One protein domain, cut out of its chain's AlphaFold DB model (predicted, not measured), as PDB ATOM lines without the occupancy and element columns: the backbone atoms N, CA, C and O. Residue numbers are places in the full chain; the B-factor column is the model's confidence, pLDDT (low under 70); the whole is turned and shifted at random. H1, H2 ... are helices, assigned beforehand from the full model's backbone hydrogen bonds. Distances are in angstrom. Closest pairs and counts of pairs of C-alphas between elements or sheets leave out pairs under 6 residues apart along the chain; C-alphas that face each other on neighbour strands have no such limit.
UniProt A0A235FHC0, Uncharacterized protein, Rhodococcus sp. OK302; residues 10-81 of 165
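This is residues 10 to 81 of the 165 residues of an uncharacterized protein of Rhodococcus sp. OK302 (UniProt A0A235FHC0). Four helices pack as two crossed pairs: H4 and H2 lie side by side, nearly in line but running opposite ways, and H1 and H3 form a second pair across them. H4, the longest helix, runs roughly along the longest axis. The printed part has 72 residues with four named helices, H1 to H4 in chain order, and no named strand; the class is all helix. The whole is compact and rounded, with a radius of gyration of the C-alphas of 10.6 A and spans of 30 by 24 by 20 A.

H4, residues 63 to 79, touches H2, residues 26 to 38, at a shallow tilt of 12 degrees, opposite ways; their closest C-alphas, of Ala 28 and Ile 76, are 7.0 A apart. With residues 66 to 73 alone, H4 touches H1, residues 10 to 21, at a steep tilt of 43 degrees, the same way; the closest C-alphas, of Val 13 and Ala 70, are 6.1 A apart. H3, residues 49 to 61, touches H1 at 35.2 degrees, only just steep, opposite ways; the closest C-alphas, of Ser 10 and Val 60, are 5.0 A apart. H3 and H4 touch only at the corner, closest at C-alphas 60 and 66, 4.6 A. H1 and H2 only just touch, with 3 pairs of C-alphas within 8 A, and only at the corner, closest at C-alphas 21 and 29, 6.0 A. H2, with residue 36 alone, and H3 only just touch, with 3 such pairs, closest at C-alphas 36 and 55, 6.8 A. In H1, H2 and H4 every O i to N i+4 pair is within hydrogen-bond range; in H3, 8 of 9 are.

H4 is 24.4 A long and ends at C-alpha 79 (224.312, 249.547, 224.978). H3 is 18.5 A, H2 18.2 A and H1 16.3 A long; H1 begins at C-alpha 10 (223.909, 262.790, 243.410).

The C-alphas farthest apart, of Gly 40 and Gly 81, are 30.9 A apart. The printed part has no cut and no long link. The mean pLDDT of the printed part is 90.6; residue 81 is under 70.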
ATOM      1  N   SER A  10     222.658 262.151 243.845       85.38
ATOM      2  CA  SER A  10     223.909 262.790 243.410       85.38
ATOM      3  C   SER A  10     225.121 261.868 243.574       85.38
ATOM      4  O   SER A  10     225.894 261.702 242.634       85.38
ATOM      5  N   VAL A  11     225.244 261.194 244.721       88.00
ATOM      6  CA  VAL A  11     226.340 260.250 244.999       88.00
ATOM      7  C   VAL A  11     226.258 259.027 244.082       88.00
ATOM      8  O   VAL A  11     227.275 258.580 243.554       88.00
ATOM      9  N   ALA A  12     225.054 258.505 243.836       88.44
ATOM     10  CA  ALA A  12     224.866 257.361 242.945       88.44
ATOM     11  C   ALA A  12     225.244 257.689 241.489       88.44
ATOM     12  O   ALA A  12     225.954 256.911 240.848       88.44
ATOM     13  N   VAL A  13     224.807 258.846 240.979       92.75
ATOM     14  CA  VAL A  13     225.137 259.316 239.623       92.75
ATOM     15  C   VAL A  13     226.631 259.612 239.500       92.75
ATOM     16  O   VAL A  13     227.242 259.197 238.518       92.75
ATOM     17  N   PHE A  14     227.244 260.230 240.513       94.62
ATOM     18  CA  PHE A  14     228.686 260.482 240.545       94.62
ATOM     19  C   PHE A  14     229.484 259.180 240.406       94.62
ATOM     20  O   PHE A  14     230.299 259.037 239.493       94.62
ATOM     21  N   LEU A  15     229.211 258.197 241.272       90.62
ATOM     22  CA  LEU A  15     229.950 256.934 241.287       90.62
ATOM     23  C   LEU A  15     229.752 256.145 239.993       90.62
ATOM     24  O   LEU A  15     230.718 255.626 239.437       90.62
ATOM     25  N   ARG A  16     228.514 256.063 239.487       91.12
ATOM     26  CA  ARG A  16     228.237 255.364 238.224       91.12
ATOM     27  C   ARG A  16     228.846 256.085 237.026       91.12
ATOM     28  O   ARG A  16     229.316 255.411 236.111       91.12
ATOM     29  N   GLY A  17     228.877 257.416 237.034       91.44
ATOM     30  CA  GLY A  17     229.487 258.196 235.966       91.44
ATOM     31  C   GLY A  17     231.004 258.058 235.924       91.44
ATOM     32  O   GLY A  17     231.554 257.733 234.872       91.44
ATOM     33  N   SER A  18     231.667 258.180 237.078       91.94
ATOM     34  CA  SER A  18     233.112 257.937 237.207       91.94
ATOM     35  C   SER A  18     233.465 256.492 236.820       91.94
ATOM     36  O   SER A  18     234.414 256.238 236.071       91.94
ATOM     37  N   TRP A  19     232.628 255.526 237.219       87.69
ATOM     38  CA  TRP A  19     232.795 254.129 236.827       87.69
ATOM     39  C   TRP A  19     232.717 253.928 235.308       87.69
ATOM     40  O   TRP A  19     233.635 253.332 234.742       87.69
ATOM     41  N   TRP A  20     231.685 254.447 234.634       86.81
ATOM     42  CA  TRP A  20     231.552 254.327 233.176       86.81
ATOM     43  C   TRP A  20     232.689 255.024 232.430       86.81
ATOM     44  O   TRP A  20     233.256 254.439 231.508       86.81
ATOM     45  N   TRP A  21     233.087 256.216 232.876       89.19
ATOM     46  CA  TRP A  21     234.235 256.927 232.315       89.19
ATOM     47  C   TRP A  21     235.519 256.081 232.355       89.19
ATOM     48  O   TRP A  21     236.249 255.959 231.362       89.19
ATOM     49  N   SER A  22     235.761 255.407 233.483       83.44
ATOM     50  CA  SER A  22     236.946 254.565 233.682       83.44
ATOM     51  C   SER A  22     236.993 253.326 232.775       83.44
ATOM     52  O   SER A  22     237.996 252.612 232.754       83.44
ATOM     53  N   ARG A  23     235.922 253.023 232.027       80.56
ATOM     54  CA  ARG A  23     235.898 251.947 231.022       80.56
ATOM     55  C   ARG A  23     236.497 252.364 229.685       80.56
ATOM     56  O   ARG A  23     236.605 251.512 228.809       80.56
ATOM     57  N   ARG A  24     236.931 253.627 229.552       76.88
ATOM     58  CA  ARG A  24     237.613 254.155 228.356       76.88
ATOM     59  C   ARG A  24     236.789 253.923 227.089       76.88
ATOM     60  O   ARG A  24     237.300 253.542 226.044       76.88
ATOM     61  N   ASP A  25     235.486 254.111 227.211       79.25
ATOM     62  CA  ASP A  25     234.561 254.078 226.093       79.25
ATOM     63  C   ASP A  25     234.584 255.454 225.425       79.25
ATOM     64  O   ASP A  25     234.145 256.438 226.014       79.25
ATOM     65  N   GLU A  26     235.165 255.554 224.230       80.75
ATOM     66  CA  GLU A  26     235.405 256.854 223.598       80.75
ATOM     67  C   GLU A  26     234.122 257.614 223.280       80.75
ATOM     68  O   GLU A  26     234.068 258.830 223.459       80.75
ATOM     69  N   LEU A  27     233.087 256.909 222.816       84.56
ATOM     70  CA  LEU A  27     231.804 257.525 222.509       84.56
ATOM     71  C   LEU A  27     231.128 258.000 223.797       84.56
ATOM     72  O   LEU A  27     230.674 259.139 223.857       84.56
ATOM     73  N   ALA A  28     231.119 257.162 224.837       88.25
ATOM     74  CA  ALA A  28     230.604 257.544 226.148       88.25
ATOM     75  C   ALA A  28     231.360 258.747 226.722       88.25
ATOM     76  O   ALA A  28     230.734 259.675 227.224       88.25
ATOM     77  N   ASN A  29     232.690 258.759 226.611       91.62
ATOM     78  CA  ASN A  29     233.533 259.833 227.126       91.62
ATOM     79  C   ASN A  29     233.347 261.135 226.340       91.62
ATOM     80  O   ASN A  29     233.324 262.199 226.951       91.62
ATOM     81  N   ARG A  30     233.149 261.074 225.016       91.31
ATOM     82  CA  ARG A  30     232.766 262.250 224.215       91.31
ATOM     83  C   ARG A  30     231.404 262.793 224.639       91.31
ATOM     84  O   ARG A  30     231.290 263.978 224.922       91.31
ATOM     85  N   GLN A  31     230.407 261.921 224.779       94.38
ATOM     86  CA  GLN A  31     229.080 262.308 225.264       94.38
ATOM     87  C   GLN A  31     229.147 262.931 226.665       94.38
ATOM     88  O   GLN A  31     228.468 263.915 226.932       94.38
ATOM     89  N   LEU A  32     230.004 262.406 227.544       95.38
ATOM     90  CA  LEU A  32     230.221 262.954 228.879       95.38
ATOM     91  C   LEU A  32     230.826 264.369 228.833       95.38
ATOM     92  O   LEU A  32     230.376 265.249 229.563       95.38
ATOM     93  N   VAL A  33     231.791 264.615 227.938       96.19
ATOM     94  CA  VAL A  33     232.334 265.964 227.684       96.19
ATOM     95  C   VAL A  33     231.248 266.914 227.180       96.19
ATOM     96  O   VAL A  33     231.168 268.047 227.656       96.19
ATOM     97  N   ASP A  34     230.384 266.455 226.274       97.00
ATOM     98  CA  ASP A  34     229.278 267.263 225.751       97.00
ATOM     99  C   ASP A  34     228.262 267.617 226.845       97.00
ATOM    100  O   ASP A  34     227.797 268.757 226.898       97.00
ATOM    101  N   ILE A  35     227.944 266.672 227.740       96.94
ATOM    102  CA  ILE A  35     227.084 266.904 228.911       96.94
ATOM    103  C   ILE A  35     227.705 267.991 229.795       96.94
ATOM    104  O   ILE A  35     227.058 268.991 230.104       96.94
ATOM    105  N   PHE A  36     228.982 267.849 230.152       96.75
ATOM    106  CA  PHE A  36     229.693 268.836 230.964       96.75
ATOM    107  C   PHE A  36     229.689 270.233 230.341       96.75
ATOM    108  O   PHE A  36     229.367 271.211 231.016       96.75
ATOM    109  N   ALA A  37     230.014 270.340 229.052       95.94
ATOM    110  CA  ALA A  37     230.038 271.615 228.345       95.94
ATOM    111  C   ALA A  37     228.647 272.265 228.280       95.94
ATOM    112  O   ALA A  37     228.518 273.465 228.528       95.94
ATOM    113  N   ARG A  38     227.598 271.482 228.000       95.94
ATOM    114  CA  ARG A  38     226.222 271.982 227.864       95.94
ATOM    115  C   ARG A  38     225.664 272.559 229.157       95.94
ATOM    116  O   ARG A  38     224.918 273.534 229.112       95.94
ATOM    117  N   HIS A  39     226.061 271.996 230.294       95.56
ATOM    118  CA  HIS A  39     225.667 272.484 231.615       95.56
ATOM    119  C   HIS A  39     226.642 273.522 232.196       95.56
ATOM    120  O   HIS A  39     226.515 273.896 233.355       95.56
ATOM    121  N   GLY A  40     227.588 274.031 231.394       91.75
ATOM    122  CA  GLY A  40     228.480 275.131 231.782       91.75
ATOM    123  C   GLY A  40     229.659 274.719 232.667       91.75
ATOM    124  O   GLY A  40     230.260 275.566 233.330       91.75
ATOM    125  N   HIS A  41     230.005 273.432 232.684       91.19
ATOM    126  CA  HIS A  41     231.048 272.857 233.536       91.19
ATOM    127  C   HIS A  41     232.057 272.020 232.731       91.19
ATOM    128  O   HIS A  41     232.308 270.869 233.096       91.19
ATOM    129  N   PRO A  42     232.627 272.553 231.629       92.44
ATOM    130  CA  PRO A  42     233.462 271.776 230.717       92.44
ATOM    131  C   PRO A  42     234.623 271.096 231.451       92.44
ATOM    132  O   PRO A  42     235.283 271.701 232.298       92.44
ATOM    133  N   CYS A  43     234.884 269.835 231.109       94.31
ATOM    134  CA  CYS A  43     236.017 269.102 231.660       94.31
ATOM    135  C   CYS A  43     237.312 269.575 230.999       94.31
ATOM    136  O   CYS A  43     237.448 269.517 229.779       94.31
ATOM    137  N   ALA A  44     238.257 270.042 231.817       91.25
ATOM    138  CA  ALA A  44     239.537 270.559 231.341       91.25
ATOM    139  C   ALA A  44     240.388 269.483 230.642       91.25
ATOM    140  O   ALA A  44     241.132 269.794 229.717       91.25
ATOM    141  N   ASP A  45     240.272 268.229 231.087       93.19
ATOM    142  CA  ASP A  45     240.976 267.085 230.517       93.19
ATOM    143  C   ASP A  45     240.219 265.783 230.822       93.19
ATOM    144  O   ASP A  45     240.277 265.257 231.933       93.19
ATOM    145  N   ILE A  46     239.545 265.226 229.813       91.69
ATOM    146  CA  ILE A  46     238.778 263.974 229.940       91.69
ATOM    147  C   ILE A  46     239.664 262.746 230.211       91.69
ATOM    148  O   ILE A  46     239.155 261.668 230.514       91.69
ATOM    149  N   THR A  47     240.987 262.861 230.089       89.00
ATOM    150  CA  THR A  47     241.921 261.768 230.382       89.00
ATOM    151  C   THR A  47     242.380 261.751 231.841       89.00
ATOM    152  O   THR A  47     242.812 260.695 232.317       89.00
ATOM    153  N   SER A  48     242.210 262.869 232.556       91.25
ATOM    154  CA  SER A  48     242.616 263.073 233.946       91.25
ATOM    155  C   SER A  48     241.492 262.738 234.923       91.25
ATOM    156  O   SER A  48     240.439 263.373 234.921       91.25
ATOM    157  N   THR A  49     241.747 261.788 235.829       91.25
ATOM    158  CA  THR A  49     240.799 261.411 236.892       91.25
ATOM    159  C   THR A  49     240.346 262.618 237.705       91.25
ATOM    160  O   THR A  49     239.155 262.806 237.914       91.25
ATOM    161  N   LEU A  50     241.283 263.483 238.110       93.06
ATOM    162  CA  LEU A  50     240.968 264.656 238.924       93.06
ATOM    163  C   LEU A  50     240.049 265.637 238.186       93.06
ATOM    164  O   LEU A  50     239.114 266.174 238.781       93.06
ATOM    165  N   ALA A  51     240.313 265.884 236.901       95.19
ATOM    166  CA  ALA A  51     239.505 266.802 236.104       95.19
ATOM    167  C   ALA A  51     238.086 266.256 235.896       95.19
ATOM    168  O   ALA A  51     237.117 267.008 235.988       95.19
ATOM    169  N   VAL A  52     237.959 264.947 235.674       95.19
ATOM    170  CA  VAL A  52     236.664 264.283 235.497       95.19
ATOM    171  C   VAL A  52     235.871 264.242 236.792       95.19
ATOM    172  O   VAL A  52     234.707 264.633 236.786       95.19
ATOM    173  N   ASP A  53     236.489 263.846 237.905       94.50
ATOM    174  CA  ASP A  53     235.825 263.834 239.210       94.50
ATOM    175  C   ASP A  53     235.368 265.247 239.601       94.50
ATOM    176  O   ASP A  53     234.251 265.424 240.080       94.50
ATOM    177  N   THR A  54     236.171 266.278 239.317       94.75
ATOM    178  CA  THR A  54     235.780 267.676 239.564       94.75
ATOM    179  C   THR A  54     234.558 268.074 238.729       94.75
ATOM    180  O   THR A  54     233.591 268.605 239.276       94.75
ATOM    181  N   SER A  55     234.556 267.792 237.422       96.44
ATOM    182  CA  SER A  55     233.411 268.092 236.549       96.44
ATOM    183  C   SER A  55     232.158 267.302 236.931       96.44
ATOM    184  O   SER A  55     231.068 267.873 236.954       96.44
ATOM    185  N   LEU A  56     232.298 266.022 237.294       96.19
ATOM    186  CA  LEU A  56     231.196 265.199 237.794       96.19
ATOM    187  C   LEU A  56     230.626 265.767 239.089       96.19
ATOM    188  O   LEU A  56     229.411 265.882 239.202       96.19
ATOM    189  N   GLN A  57     231.484 266.144 240.040       95.44
ATOM    190  CA  GLN A  57     231.057 266.692 241.325       95.44
ATOM    191  C   GLN A  57     230.208 267.949 241.129       95.44
ATOM    192  O   GLN A  57     229.180 268.097 241.776       95.44
ATOM    193  N   VAL A  58     230.597 268.839 240.213       94.62
ATOM    194  CA  VAL A  58     229.809 270.041 239.912       94.62
ATOM    195  C   VAL A  58     228.513 269.683 239.175       94.62
ATOM    196  O   VAL A  58     227.447 270.196 239.512       94.62
ATOM    197  N   ALA A  59     228.572 268.769 238.204       94.94
ATOM    198  CA  ALA A  59     227.411 268.375 237.415       94.94
ATOM    199  C   ALA A  59     226.332 267.651 238.242       94.94
ATOM    200  O   ALA A  59     225.150 267.893 238.030       94.94
ATOM    201  N   VAL A  60     226.690 266.801 239.212       95.62
ATOM    202  CA  VAL A  60     225.687 266.065 240.011       95.62
ATOM    203  C   VAL A  60     224.917 266.941 241.006       95.62
ATOM    204  O   VAL A  60     223.825 266.561 241.449       95.62
ATOM    205  N   GLU A  61     225.464 268.107 241.350       94.38
ATOM    206  CA  GLU A  61     224.788 269.110 242.178       94.38
ATOM    207  C   GLU A  61     223.784 269.943 241.364       94.38
ATOM    208  O   GLU A  61     222.804 270.445 241.914       94.38
ATOM    209  N   ASN A  62     223.960 270.032 240.042       93.31
ATOM    210  CA  ASN A  62     222.986 270.627 239.132       93.31
ATOM    211  C   ASN A  62     221.892 269.600 238.777       93.31
ATOM    212  O   ASN A  62     222.175 268.525 238.255       93.31
ATOM    213  N   GLU A  63     220.622 269.923 239.039       93.56
ATOM    214  CA  GLU A  63     219.506 268.987 238.837       93.56
ATOM    215  C   GLU A  63     219.326 268.553 237.374       93.56
ATOM    216  O   GLU A  63     219.147 267.362 237.113       93.56
ATOM    217  N   ALA A  64     219.422 269.487 236.424       94.56
ATOM    218  CA  ALA A  64     219.278 269.191 235.000       94.56
ATOM    219  C   ALA A  64     220.443 268.333 234.485       94.56
ATOM    220  O   ALA A  64     220.224 267.338 233.795       94.56
ATOM    221  N   ALA A  65     221.671 268.675 234.882       95.44
ATOM    222  CA  ALA A  65     222.856 267.902 234.523       95.44
ATOM    223  C   ALA A  65     222.835 266.503 235.151       95.44
ATOM    224  O   ALA A  65     223.165 265.523 234.488       95.44
ATOM    225  N   ARG A  66     222.388 266.380 236.406       96.19
ATOM    226  CA  ARG A  66     222.219 265.087 237.080       96.19
ATOM    227  C   ARG A  66     221.196 264.199 236.374       96.19
ATOM    228  O   ARG A  66     221.441 263.000 236.268       96.19
ATOM    229  N   GLY A  67     220.074 264.762 235.922       96.00
ATOM    230  CA  GLY A  67     219.069 264.028 235.148       96.00
ATOM    231  C   GLY A  67     219.655 263.473 233.852       96.00
ATOM    232  O   GLY A  67     219.593 262.274 233.608       96.00
ATOM    233  N   GLU A  68     220.339 264.322 233.087       97.44
ATOM    234  CA  GLU A  68     220.970 263.900 231.837       97.44
ATOM    235  C   GLU A  68     222.094 262.871 232.052       97.44
ATOM    236  O   GLU A  68     222.216 261.912 231.291       97.44
ATOM    237  N   LEU A  69     222.897 263.019 233.110       96.81
ATOM    238  CA  LEU A  69     223.910 262.029 233.478       96.81
ATOM    239  C   LEU A  69     223.284 260.674 233.827       96.81
ATOM    240  O   LEU A  69     223.855 259.642 233.478       96.81
ATOM    241  N   ALA A  70     222.132 260.655 234.502       94.75
ATOM    242  CA  ALA A  70     221.414 259.418 234.799       94.75
ATOM    243  C   ALA A  70     220.927 258.731 233.511       94.75
ATOM    244  O   ALA A  70     221.183 257.539 233.328       94.75
ATOM    245  N   ASP A  71     220.336 259.490 232.588       94.44
ATOM    246  CA  ASP A  71     219.900 258.976 231.283       94.44
ATOM    247  C   ASP A  71     221.084 258.444 230.462       94.44
ATOM    248  O   ASP A  71     221.021 257.363 229.870       94.44
ATOM    249  N   TRP A  72     222.209 259.165 230.468       95.06
ATOM    250  CA  TRP A  72     223.451 258.749 229.817       95.06
ATOM    251  C   TRP A  72     224.009 257.448 230.417       95.06
ATOM    252  O   TRP A  72     224.379 256.536 229.672       95.06
ATOM    253  N   ILE A  73     224.010 257.313 231.749       91.69
ATOM    254  CA  ILE A  73     224.409 256.082 232.447       91.69
ATOM    255  C   ILE A  73     223.535 254.901 232.003       91.69
ATOM    256  O   ILE A  73     224.062 253.815 231.735       91.69
ATOM    257  N   ASP A  74     222.217 255.077 231.941       88.25
ATOM    258  CA  ASP A  74     221.282 254.002 231.600       88.25
ATOM    259  C   ASP A  74     221.349 253.627 230.114       88.25
ATOM    260  O   ASP A  74     221.344 252.438 229.771       88.25
ATOM    261  N   MET A  75     221.540 254.614 229.235       88.69
ATOM    262  CA  MET A  75     221.814 254.398 227.815       88.69
ATOM    263  C   MET A  75     223.084 253.559 227.619       88.69
ATOM    264  O   MET A  75     223.047 252.557 226.902       88.69
ATOM    265  N   ILE A  76     224.204 253.926 228.256       84.75
ATOM    266  CA  ILE A  76     225.455 253.163 228.119       84.75
ATOM    267  C   ILE A  76     225.295 251.770 228.708       84.75
ATOM    268  O   ILE A  76     225.737 250.802 228.096       84.75
ATOM    269  N   SER A  77     224.628 251.655 229.855       79.00
ATOM    270  CA  SER A  77     224.381 250.359 230.489       79.00
ATOM    271  C   SER A  77     223.603 249.423 229.577       79.00
ATOM    272  O   SER A  77     223.979 248.261 229.443       79.00
ATOM    273  N   THR A  78     222.576 249.936 228.900       76.69
ATOM    274  CA  THR A  78     221.812 249.183 227.902       76.69
ATOM    275  C   THR A  78     222.684 248.811 226.702       76.69
ATOM    276  O   THR A  78     222.749 247.642 226.335       76.69
ATOM    277  N   ARG A  79     223.420 249.776 226.132       75.38
ATOM    278  CA  ARG A  79     224.312 249.547 224.978       75.38
ATOM    279  C   ARG A  79     225.394 248.505 225.264       75.38
ATOM    280  O   ARG A  79     225.785 247.761 224.374       75.38
ATOM    281  N   ARG A  80     225.912 248.481 226.490       70.19
ATOM    282  CA  ARG A  80     227.028 247.627 226.920       70.19
ATOM    283  C   ARG A  80     226.581 246.302 227.540       70.19
ATOM    284  O   ARG A  80     227.426 245.588 228.065       70.19
ATOM    285  N   GLY A  81     225.289 245.965 227.499       63.25
ATOM    286  CA  GLY A  81     224.785 244.698 228.042       63.25
ATOM    287  C   GLY A  81     224.895 244.581 229.570       63.25
ATOM    288  O   GLY A  81     224.938 243.476 230.104       63.25
TER     289      GLY A  81